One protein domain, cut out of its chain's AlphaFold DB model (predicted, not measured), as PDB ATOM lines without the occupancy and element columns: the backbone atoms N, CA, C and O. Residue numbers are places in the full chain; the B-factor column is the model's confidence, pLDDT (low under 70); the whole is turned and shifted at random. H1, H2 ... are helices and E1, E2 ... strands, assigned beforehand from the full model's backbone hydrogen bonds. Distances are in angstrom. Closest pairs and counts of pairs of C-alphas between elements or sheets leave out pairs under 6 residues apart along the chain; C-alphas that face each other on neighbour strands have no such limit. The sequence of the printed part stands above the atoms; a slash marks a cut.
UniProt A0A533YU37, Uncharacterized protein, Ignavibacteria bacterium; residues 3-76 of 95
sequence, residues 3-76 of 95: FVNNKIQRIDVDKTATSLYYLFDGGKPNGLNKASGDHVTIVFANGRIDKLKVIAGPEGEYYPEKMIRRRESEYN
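Overview. This is residues 3 to 76 of the 95 residues of an uncharacterized protein of Ignavibacteria bacterium (UniProt A0A533YU37). One antiparallel sheet is folded sharply into a V: its two long strands, E1 and E2, make a hairpin that folds back on itself, so that one arm of the V holds the first part of E1, the last part of E2 and E3, and the other arm holds the last part of E1, the first part of E2 and E4. Two very short helices end the printed part by the second arm, with H1 just after E4 and H2 only grazing the sheet. The printed part has 74 residues with four named strands and then two named helices, in the order E1, E2, E3, E4, H1, H2, and its class is mostly strand. The sheet is branched, with each neighbour pair antiparallel. The whole is only just compact, close to loose, with a radius of gyration of the C-alphas of 13.4 A, and it spans 36 by 30 by 19 A.

Arrangement. At the beginning of the printed part, residues 3 to 4 pair antiparallel with residues 7 to 8 of E1, the strand of residues 7 to 25. E1 bends by 136 degrees at residue 15. A tight link of 2 residues joins it to E2, residues 28 to 45, and the two form a hairpin. E2 bends by 139 degrees at residue 38, and C-alphas 15 and 38, which face each other, are 4.6 A apart. E1 and E2 are antiparallel neighbours, with 166 degrees between their directions; N 13 and O 40, at 2.9 A, and N 19 and O 35, at 2.7 A, are within hydrogen-bond range. Another tight link of 2 residues leads to E3, residues 48 to 55, which forms a hairpin with E2. Across this antiparallel pair N 43 and O 51 are 2.8 A apart, within hydrogen-bond range. E1, E2 and E3 form a meander, each strand the antiparallel neighbour of the one before. E4, residues 59 to 63, is also an antiparallel neighbour of E2, at 168 degrees, with N 34 and O 61 within hydrogen-bond range at 2.9 A. The pairing of E2 is staggered: E1 lies on one side of it, beside residues 28 to 44, while E3, beside residues 37 to 45, and E4, beside residues 31 to 36, lie on the other side. E3 and E4 are apart. E1, E3 and E4 are edge strands, and the sheet is twisted. H1, residues 65 to 68, stands at the sheet's level, with a height over the sheet of 2.8 A; the closest C-alphas of E2 and H1, those of Gly 31 and Glu 65, are 3.8 A apart. H2, residues 72 to 75, only grazes the sheet. H1 and H2 are close but not clearly touching, with the closest C-alphas, those of Ile 68 and Tyr 75, 7.8 A apart. Both helices are too short for a pair of O i and N i+4, and in each the one pair of O i and N i+3 is within hydrogen-bond range.

Along the chain. E1 begins at C-alpha 7, at (-2.343, -41.274, -10.043), and measures 24.1 A from first to last C-alpha. E2 measures 20.2 A and E3 21.0 A. E4 measures 13.5 A and ends at C-alpha 63, at (8.777, -32.467, -35.634). H1 measures 5.4 A. H2 measures 5.7 A and ends at C-alpha 75, at (14.512, -38.315, -30.824).

Size, cuts and confidence. The two C-alphas farthest apart are those of Asn 5 and Met 67, at 38.0 A. The printed part runs from residue 3 to residue 76 and has no cut. The links between its named elements are tight. The mean pLDDT of the printed part is 89.5, and no printed residue is under 70.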
ATOM      1  N   PHE A   3       1.662 -37.158  -6.596       93.81
ATOM      2  CA  PHE A   3       0.672 -38.214  -6.812       93.81
ATOM      3  C   PHE A   3      -0.514 -38.047  -5.856       93.81
ATOM      4  O   PHE A   3      -0.337 -37.616  -4.718       93.81
ATOM      5  N   VAL A   4      -1.714 -38.399  -6.315       91.88
ATOM      6  CA  VAL A   4      -2.945 -38.479  -5.510       91.88
ATOM      7  C   VAL A   4      -3.692 -39.740  -5.930       91.88
ATOM      8  O   VAL A   4      -3.867 -39.971  -7.126       91.88
ATOM      9  N   ASN A   5      -4.115 -40.569  -4.971       91.25
ATOM     10  CA  ASN A   5      -4.817 -41.835  -5.232       91.25
ATOM     11  C   ASN A   5      -4.081 -42.731  -6.249       91.25
ATOM     12  O   ASN A   5      -4.680 -43.230  -7.201       91.25
ATOM     13  N   ASN A   6      -2.761 -42.876  -6.086       89.31
ATOM     14  CA  ASN A   6      -1.865 -43.608  -6.994       89.31
ATOM     15  C   ASN A   6      -1.867 -43.120  -8.456       89.31
ATOM     16  O   ASN A   6      -1.385 -43.822  -9.342       89.31
ATOM     17  N   LYS A   7      -2.373 -41.912  -8.725       88.88
ATOM     18  CA  LYS A   7      -2.343 -41.274 -10.043       88.88
ATOM     19  C   LYS A   7      -1.436 -40.055 -10.002       88.88
ATOM     20  O   LYS A   7      -1.486 -39.267  -9.056       88.88
ATOM     21  N   ILE A   8      -0.602 -39.902 -11.026       92.38
ATOM     22  CA  ILE A   8       0.218 -38.704 -11.181       92.38
ATOM     23  C   ILE A   8      -0.691 -37.495 -11.411       92.38
ATOM     24  O   ILE A   8      -1.682 -37.585 -12.134       92.38
ATOM     25  N   GLN A   9      -0.374 -36.387 -10.752       94.69
ATOM     26  CA  GLN A   9      -1.128 -35.134 -10.851       94.69
ATOM     27  C   GLN A   9      -0.253 -34.008 -11.381       94.69
ATOM     28  O   GLN A   9      -0.719 -33.159 -12.136       94.69
ATOM     29  N   ARG A  10       1.024 -33.984 -10.983       94.38
ATOM     30  CA  ARG A  10       1.926 -32.898 -11.354       94.38
ATOM     31  C   ARG A  10       3.388 -33.326 -11.370       94.38
ATOM     32  O   ARG A  10       3.841 -34.063 -10.492       94.38
ATOM     33  N   ILE A  11       4.131 -32.816 -12.338       92.31
ATOM     34  CA  ILE A  11       5.589 -32.852 -12.387       92.31
ATOM     35  C   ILE A  11       6.058 -31.405 -12.434       92.31
ATOM     36  O   ILE A  11       5.561 -30.628 -13.242       92.31
ATOM     37  N   ASP A  12       7.004 -31.071 -11.570       91.81
ATOM     38  CA  ASP A  12       7.738 -29.814 -11.600       91.81
ATOM     39  C   ASP A  12       9.212 -30.180 -11.710       91.81
ATOM     40  O   ASP A  12       9.683 -31.069 -10.987       91.81
ATOM     41  N   VAL A  13       9.889 -29.553 -12.663       89.06
ATOM     42  CA  VAL A  13      11.326 -29.681 -12.886       89.06
ATOM     43  C   VAL A  13      11.905 -28.277 -12.876       89.06
ATOM     44  O   VAL A  13      11.466 -27.426 -13.650       89.06
ATOM     45  N   ASP A  14      12.874 -28.064 -11.993       85.75
ATOM     46  CA  ASP A  14      13.586 -26.803 -11.825       85.75
ATOM     47  C   ASP A  14      15.024 -26.949 -12.329       85.75
ATOM     48  O   ASP A  14      15.664 -27.970 -12.064       85.75
ATOM     49  N   LYS A  15      15.530 -25.891 -12.975       80.12
ATOM     50  CA  LYS A  15      16.836 -25.773 -13.648       80.12
ATOM     51  C   LYS A  15      16.955 -26.650 -14.900       80.12
ATOM     52  O   LYS A  15      16.947 -27.874 -14.812       80.12
ATOM     53  N   THR A  16      17.126 -26.000 -16.055       80.56
ATOM     54  CA  THR A  16      17.462 -26.596 -17.368       80.56
ATOM     55  C   THR A  16      16.745 -27.923 -17.637       80.56
ATOM     56  O   THR A  16      17.343 -28.991 -17.780       80.56
ATOM     57  N   ALA A  17      15.423 -27.857 -17.694       85.62
ATOM     58  CA  ALA A  17      14.569 -28.991 -17.980       85.62
ATOM     59  C   ALA A  17      14.367 -29.129 -19.492       85.62
ATOM     60  O   ALA A  17      14.068 -28.154 -20.175       85.62
ATOM     61  N   THR A  18      14.481 -30.352 -20.013       88.06
ATOM     62  CA  THR A  18      14.067 -30.689 -21.383       88.06
ATOM     63  C   THR A  18      12.909 -31.674 -21.332       88.06
ATOM     64  O   THR A  18      12.963 -32.691 -20.640       88.06
ATOM     65  N   SER A  19      11.859 -31.368 -22.078       88.44
ATOM     66  CA  SER A  19      10.661 -32.177 -22.248       88.44
ATOM     67  C   SER A  19      10.554 -32.664 -23.690       88.44
ATOM     68  O   SER A  19      10.955 -31.969 -24.622       88.44
ATOM     69  N   LEU A  20      10.017 -33.868 -23.861       90.44
ATOM     70  CA  LEU A  20       9.755 -34.490 -25.152       90.44
ATOM     71  C   LEU A  20       8.407 -35.207 -25.064       90.44
ATOM     72  O   LEU A  20       8.222 -36.040 -24.174       90.44
ATOM     73  N   TYR A  21       7.462 -34.880 -25.941       88.69
ATOM     74  CA  TYR A  21       6.127 -35.476 -25.915       88.69
ATOM     75  C   TYR A  21       5.517 -35.605 -27.311       88.69
ATOM     76  O   TYR A  21       5.647 -34.721 -28.156       88.69
ATOM     77  N   TYR A  22       4.828 -36.724 -27.528       90.31
ATOM     78  CA  TYR A  22       4.128 -37.021 -28.773       90.31
ATOM     79  C   TYR A  22       2.733 -36.405 -28.756       90.31
ATOM     80  O   TYR A  22       2.013 -36.476 -27.754       90.31
ATOM     81  N   LEU A  23       2.361 -35.801 -29.876       89.50
ATOM     82  CA  LEU A  23       1.077 -35.154 -30.083       89.50
ATOM     83  C   LEU A  23       0.121 -36.113 -30.792       89.50
ATOM     84  O   LEU A  23       0.534 -36.923 -31.620       89.50
ATOM     85  N   PHE A  24      -1.169 -36.000 -30.486       89.00
ATOM     86  CA  PHE A  24      -2.224 -36.760 -31.151       89.00
ATOM     87  C   PHE A  24      -3.387 -35.831 -31.496       89.00
ATOM     88  O   PHE A  24      -3.815 -35.048 -30.651       89.00
ATOM     89  N   ASP A  25      -3.916 -35.961 -32.710       88.62
ATOM     90  CA  ASP A  25      -5.116 -35.264 -33.178       88.62
ATOM     91  C   ASP A  25      -6.165 -36.289 -33.624       88.62
ATOM     92  O   ASP A  25      -5.891 -37.168 -34.442       88.62
ATOM     93  N   GLY A  26      -7.354 -36.256 -33.016       89.19
ATOM     94  CA  GLY A  26      -8.396 -37.261 -33.262       89.19
ATOM     95  C   GLY A  26      -7.934 -38.712 -33.041       89.19
ATOM     96  O   GLY A  26      -8.397 -39.619 -33.727       89.19
ATOM     97  N   GLY A  27      -6.972 -38.935 -32.135       87.44
ATOM     98  CA  GLY A  27      -6.356 -40.246 -31.888       87.44
ATOM     99  C   GLY A  27      -5.296 -40.669 -32.913       87.44
ATOM    100  O   GLY A  27      -4.720 -41.747 -32.776       87.44
ATOM    101  N   LYS A  28      -5.002 -39.835 -33.916       92.88
ATOM    102  CA  LYS A  28      -3.928 -40.062 -34.886       92.88
ATOM    103  C   LYS A  28      -2.644 -39.374 -34.414       92.88
ATOM    104  O   LYS A  28      -2.730 -38.229 -33.970       92.88
ATOM    105  N   PRO A  29      -1.475 -40.028 -34.515       91.94
ATOM    106  CA  PRO A  29      -0.192 -39.384 -34.252       91.94
ATOM    107  C   PRO A  29      -0.034 -38.100 -35.074       91.94
ATOM    108  O   PRO A  29      -0.336 -38.079 -36.270       91.94
ATOM    109  N   ASN A  30       0.404 -37.031 -34.417       94.44
ATOM    110  CA  ASN A  30       0.559 -35.700 -34.994       94.44
ATOM    111  C   ASN A  30       1.922 -35.102 -34.622       94.44
ATOM    112  O   ASN A  30       2.021 -33.941 -34.234       94.44
ATOM    113  N   GLY A  31       2.979 -35.908 -34.709       94.38
ATOM    114  CA  GLY A  31       4.330 -35.426 -34.491       94.38
ATOM    115  C   GLY A  31       4.749 -35.365 -33.026       94.38
ATOM    116  O   GLY A  31       4.165 -35.980 -32.131       94.38
ATOM    117  N   LEU A  32       5.823 -34.620 -32.803       94.38
ATOM    118  CA  LEU A  32       6.580 -34.597 -31.563       94.38
ATOM    119  C   LEU A  32       6.977 -33.165 -31.240       94.38
ATOM    120  O   LEU A  32       7.523 -32.465 -32.091       94.38
ATOM    121  N   ASN A  33       6.746 -32.758 -29.999       91.88
ATOM    122  CA  ASN A  33       7.264 -31.508 -29.468       91.88
ATOM    123  C   ASN A  33       8.412 -31.804 -28.506       91.88
ATOM    124  O   ASN A  33       8.264 -32.573 -27.551       91.88
ATOM    125  N   LYS A  34       9.540 -31.141 -28.740       91.75
ATOM    126  CA  LYS A  34      10.663 -31.052 -27.813       91.75
ATOM    127  C   LYS A  34      10.719 -29.626 -27.291       91.75
ATOM    128  O   LYS A  34      10.691 -28.699 -28.089       91.75
ATOM    129  N   ALA A  35      10.771 -29.443 -25.979       89.00
ATOM    130  CA  ALA A  35      10.869 -28.109 -25.399       89.00
ATOM    131  C   ALA A  35      11.819 -28.076 -24.204       89.00
ATOM    132  O   ALA A  35      11.721 -28.936 -23.326       89.00
ATOM    133  N   SER A  36      12.692 -27.076 -24.154       89.19
ATOM    134  CA  SER A  36      13.627 -26.809 -23.061       89.19
ATOM    135  C   SER A  36      13.351 -25.462 -22.404       89.19
ATOM    136  O   SER A  36      12.834 -24.546 -23.036       89.19
ATOM    137  N   GLY A  37      13.677 -25.350 -21.121       88.69
ATOM    138  CA  GLY A  37      13.611 -24.100 -20.370       88.69
ATOM    139  C   GLY A  37      14.041 -24.296 -18.923       88.69
ATOM    140  O   GLY A  37      14.345 -25.413 -18.499       88.69
ATOM    141  N   ASP A  38      14.053 -23.222 -18.143       88.44
ATOM    142  CA  ASP A  38      14.537 -23.293 -16.760       88.44
ATOM    143  C   ASP A  38      13.546 -23.974 -15.824       88.44
ATOM    144  O   ASP A  38      13.950 -24.657 -14.885       88.44
ATOM    145  N   HIS A  39      12.250 -23.820 -16.094       88.06
ATOM    146  CA  HIS A  39      11.201 -24.459 -15.312       88.06
ATOM    147  C   HIS A  39      10.169 -25.113 -16.222       88.06
ATOM    148  O   HIS A  39       9.559 -24.454 -17.070       88.06
ATOM    149  N   VAL A  40       9.928 -26.406 -16.007       89.19
ATOM    150  CA  VAL A  40       8.887 -27.166 -16.705       89.19
ATOM    151  C   VAL A  40       7.883 -27.694 -15.690       89.19
ATOM    152  O   VAL A  40       8.222 -28.458 -14.788       89.19
ATOM    153  N   THR A  41       6.618 -27.326 -15.883       91.19
ATOM    154  CA  THR A  41       5.482 -27.873 -15.142       91.19
ATOM    155  C   THR A  41       4.602 -28.688 -16.080       91.19
ATOM    156  O   THR A  41       4.111 -28.172 -17.086       91.19
ATOM    157  N   ILE A  42       4.322 -29.931 -15.695       91.25
ATOM    158  CA  ILE A  42       3.347 -30.809 -16.349       91.25
ATOM    159  C   ILE A  42       2.222 -31.099 -15.361       91.25
ATOM    160  O   ILE A  42       2.480 -31.584 -14.261       91.25
ATOM    161  N   VAL A  43       0.978 -30.824 -15.741       94.12
ATOM    162  CA  VAL A  43      -0.227 -31.145 -14.966       94.12
ATOM    163  C   VAL A  43      -1.003 -32.230 -15.691       94.12
ATOM    164  O   VAL A  43      -1.129 -32.200 -16.917       94.12
ATOM    165  N   PHE A  44      -1.522 -33.181 -14.923       93.12
ATOM    166  CA  PHE A  44      -2.271 -34.317 -15.431       93.12
ATOM    167  C   PHE A  44      -3.720 -34.263 -14.952       93.12
ATOM    168  O   PHE A  44      -3.975 -34.059 -13.767       93.12
ATOM    169  N   ALA A  45      -4.658 -34.537 -15.857       91.25
ATOM    170  CA  ALA A  45      -6.066 -34.760 -15.552       91.25
ATOM    171  C   ALA A  45      -6.494 -36.106 -16.141       91.25
ATOM    172  O   ALA A  45      -6.203 -36.425 -17.292       91.25
ATOM    173  N   ASN A  46      -7.164 -36.938 -15.339       88.06
ATOM    174  CA  ASN A  46      -7.635 -38.264 -15.765       88.06
ATOM    175  C   ASN A  46      -6.541 -39.153 -16.398       88.06
ATOM    176  O   ASN A  46      -6.811 -39.941 -17.301       88.06
ATOM    177  N   GLY A  47      -5.295 -39.025 -15.924       85.06
ATOM    178  CA  GLY A  47      -4.148 -39.785 -16.436       85.06
ATOM    179  C   GLY A  47      -3.598 -39.299 -17.781       85.06
ATOM    180  O   GLY A  47      -2.704 -39.940 -18.325       85.06
ATOM    181  N   ARG A  48      -4.097 -38.178 -18.312       85.19
ATOM    182  CA  ARG A  48      -3.590 -37.515 -19.521       85.19
ATOM    183  C   ARG A  48      -2.958 -36.179 -19.162       85.19
ATOM    184  O   ARG A  48      -3.287 -35.607 -18.126       85.19
ATOM    185  N   ILE A  49      -2.049 -35.695 -20.004       86.50
ATOM    186  CA  ILE A  49      -1.512 -34.338 -19.864       86.50
ATOM    187  C   ILE A  49      -2.660 -33.357 -20.108       86.50
ATOM    188  O   ILE A  49      -3.316 -33.417 -21.143       86.50
ATOM    189  N   ASP A  50      -2.890 -32.487 -19.133       89.75
ATOM    190  CA  ASP A  50      -3.863 -31.395 -19.190       89.75
ATOM    191  C   ASP A  50      -3.169 -30.069 -19.516       89.75
ATOM    192  O   ASP A  50      -3.638 -29.279 -20.331       89.75
ATOM    193  N   LYS A  51      -1.992 -29.843 -18.918       88.56
ATOM    194  CA  LYS A  51      -1.216 -28.619 -19.121       88.56
ATOM    195  C   LYS A  51       0.276 -28.900 -19.132       88.56
ATOM    196  O   LYS A  51       0.789 -29.567 -18.236       88.56
ATOM    197  N   LEU A  52       0.972 -28.304 -20.094       87.00
ATOM    198  CA  LEU A  52       2.426 -28.194 -20.121       87.00
ATOM    199  C   LEU A  52       2.794 -26.709 -20.116       87.00
ATOM    200  O   LEU A  52       2.291 -25.945 -20.937       87.00
ATOM    201  N   LYS A  53       3.655 -26.294 -19.188       86.75
ATOM    202  CA  LYS A  53       4.168 -24.925 -19.111       86.75
ATOM    203  C   LYS A  53       5.688 -24.961 -19.028       86.75
ATOM    204  O   LYS A  53       6.224 -25.620 -18.144       86.75
ATOM    205  N   VAL A  54       6.342 -24.223 -19.919       83.81
ATOM    206  CA  VAL A  54       7.791 -23.988 -19.920       83.81
ATOM    207  C   VAL A  54       8.012 -22.506 -19.628       83.81
ATOM    208  O   VAL A  54       7.355 -21.661 -20.237       83.81
ATOM    209  N   ILE A  55       8.848 -22.182 -18.645       79.81
ATOM    210  CA  ILE A  55       9.087 -20.810 -18.176       79.81
ATOM    211  C   ILE A  55      10.587 -20.531 -18.201       79.81
ATOM    212  O   ILE A  55      11.357 -21.364 -17.731       79.81
ATOM    213  N   ALA A  56      10.927 -19.327 -18.678       73.62
ATOM    214  CA  ALA A  56      12.275 -18.781 -18.848       73.62
ATOM    215  C   ALA A  56      13.134 -19.558 -19.865       73.62
ATOM    216  O   ALA A  56      13.323 -20.767 -19.764       73.62
ATOM    217  N   GLY A  57      13.575 -18.835 -20.903       72.69
ATOM    218  CA  GLY A  57      14.289 -19.394 -22.054       72.69
ATOM    219  C   GLY A  57      13.566 -20.538 -22.781       72.69
ATOM    220  O   GLY A  57      14.224 -21.537 -23.054       72.69
ATOM    221  N   PRO A  58      12.241 -20.465 -23.056       76.69
ATOM    222  CA  PRO A  58      11.558 -21.559 -23.729       76.69
ATOM    223  C   PRO A  58      12.069 -21.694 -25.167       76.69
ATOM    224  O   PRO A  58      11.774 -20.857 -26.018       76.69
ATOM    225  N   GLU A  59      12.788 -22.773 -25.440       82.38
ATOM    226  CA  GLU A  59      13.115 -23.208 -26.795       82.38
ATOM    227  C   GLU A  59      12.250 -24.417 -27.123       82.38
ATOM    228  O   GLU A  59      12.112 -25.332 -26.312       82.38
ATOM    229  N   GLY A  60      11.610 -24.398 -28.288       86.62
ATOM    230  CA  GLY A  60      10.674 -25.430 -28.706       86.62
ATOM    231  C   GLY A  60      10.911 -25.826 -30.152       86.62
ATOM    232  O   GLY A  60      10.980 -24.969 -31.027       86.62
ATOM    233  N   GLU A  61      10.981 -27.126 -30.401       91.62
ATOM    234  CA  GLU A  61      11.081 -27.712 -31.731       91.62
ATOM    235  C   GLU A  61       9.899 -28.652 -31.955       91.62
ATOM    236  O   GLU A  61       9.630 -29.547 -31.144       91.62
ATOM    237  N   TYR A  62       9.203 -28.453 -33.074       93.31
ATOM    238  CA  TYR A  62       8.151 -29.349 -33.534       93.31
ATOM    239  C   TYR A  62       8.651 -30.190 -34.706       93.31
ATOM    240  O   TYR A  62       9.131 -29.659 -35.710       93.31
ATOM    241  N   TYR A  63       8.469 -31.500 -34.595       94.69
ATOM    242  CA  TYR A  63       8.777 -32.467 -35.634       94.69
ATOM    243  C   TYR A  63       7.478 -33.089 -36.153       94.69
ATOM    244  O   TYR A  63       6.811 -33.814 -35.409       94.69
ATOM    245  N   PRO A  64       7.100 -32.844 -37.420       95.25
ATOM    246  CA  PRO A  64       5.929 -33.466 -38.024       95.25
ATOM    247  C   PRO A  64       6.006 -34.995 -38.015       95.25
ATOM    248  O   PRO A  64       7.072 -35.573 -38.230       95.25
ATOM    249  N   GLU A  65       4.850 -35.654 -37.899       95.38
ATOM    250  CA  GLU A  65       4.737 -37.122 -37.850       95.38
ATOM    251  C   GLU A  65       5.524 -37.832 -38.965       95.38
ATOM    252  O   GLU A  65       6.193 -38.839 -38.745       95.38
ATOM    253  N   LYS A  66       5.502 -37.276 -40.182       94.88
ATOM    254  CA  LYS A  66       6.194 -37.849 -41.348       94.88
ATOM    255  C   LYS A  66       7.713 -37.967 -41.169       94.88
ATOM    256  O   LYS A  66       8.312 -38.801 -41.839       94.88
ATOM    257  N   MET A  67       8.320 -37.137 -40.319       94.50
ATOM    258  CA  MET A  67       9.763 -37.158 -40.053       94.50
ATOM    259  C   MET A  67      10.145 -38.192 -38.995       94.50
ATOM    260  O   MET A  67      11.213 -38.789 -39.089       94.50
ATOM    261  N   ILE A  68       9.270 -38.403 -38.010       95.12
ATOM    262  CA  ILE A  68       9.576 -39.209 -36.822       95.12
ATOM    263  C   ILE A  68       9.101 -40.656 -36.938       95.12
ATOM    264  O   ILE A  68       9.647 -41.529 -36.269       95.12
ATOM    265  N   ARG A  69       8.088 -40.927 -37.772       93.06
ATOM    266  CA  ARG A  69       7.458 -42.247 -37.862       93.06
ATOM    267  C   ARG A  69       8.486 -43.321 -38.227       93.06
ATOM    268  O   ARG A  69       9.114 -43.235 -39.283       93.06
ATOM    269  N   ARG A  70       8.567 -44.383 -37.415       93.12
ATOM    270  CA  ARG A  70       9.560 -45.482 -37.480       93.12
ATOM    271  C   ARG A  70      10.992 -45.094 -37.088       93.12
ATOM    272  O   ARG A  70      11.905 -45.890 -37.292       93.12
ATOM    273  N   ARG A  71      11.197 -43.880 -36.583       92.62
ATOM    274  CA  ARG A  71      12.486 -43.310 -36.162       92.62
ATOM    275  C   ARG A  71      12.373 -42.639 -34.792       92.62
ATOM    276  O   ARG A  71      13.208 -41.826 -34.417       92.62
ATOM    277  N   GLU A  72      11.344 -42.988 -34.024       91.31
ATOM    278  CA  GLU A  72      10.977 -42.370 -32.748       91.31
ATOM    279  C   GLU A  72      12.141 -42.405 -31.751       91.31
ATOM    280  O   GLU A  72      12.399 -41.436 -31.037       91.31
ATOM    281  N   SER A  73      12.902 -43.503 -31.749       90.31
ATOM    282  CA  SER A  73      14.047 -43.687 -30.859       90.31
ATOM    283  C   SER A  73      15.190 -42.700 -31.095       90.31
ATOM    284  O   SER A  73      15.956 -42.449 -30.169       90.31
ATOM    285  N   GLU A  74      15.314 -42.138 -32.301       93.06
ATOM    286  CA  GLU A  74      16.356 -41.157 -32.636       93.06
ATOM    287  C   GLU A  74      16.131 -39.813 -31.934       93.06
ATOM    288  O   GLU A  74      17.069 -39.046 -31.738       93.06
ATOM    289  N   TYR A  75      14.894 -39.547 -31.508       92.19
ATOM    290  CA  TYR A  75      14.512 -38.315 -30.824       92.19
ATOM    291  C   TYR A  75      14.543 -38.438 -29.300       92.19
ATOM    292  O   TYR A  75      14.279 -37.458 -28.601       92.19
ATOM    293  N   ASN A  76      14.856 -39.625 -28.771       91.56
ATOM    294  CA  ASN A  76      14.932 -39.862 -27.337       91.56
ATOM    295  C   ASN A  76      15.917 -38.901 -26.664       91.56
ATOM    296  O   ASN A  76      17.000 -38.615 -27.175       91.56
TER     297      ASN A  76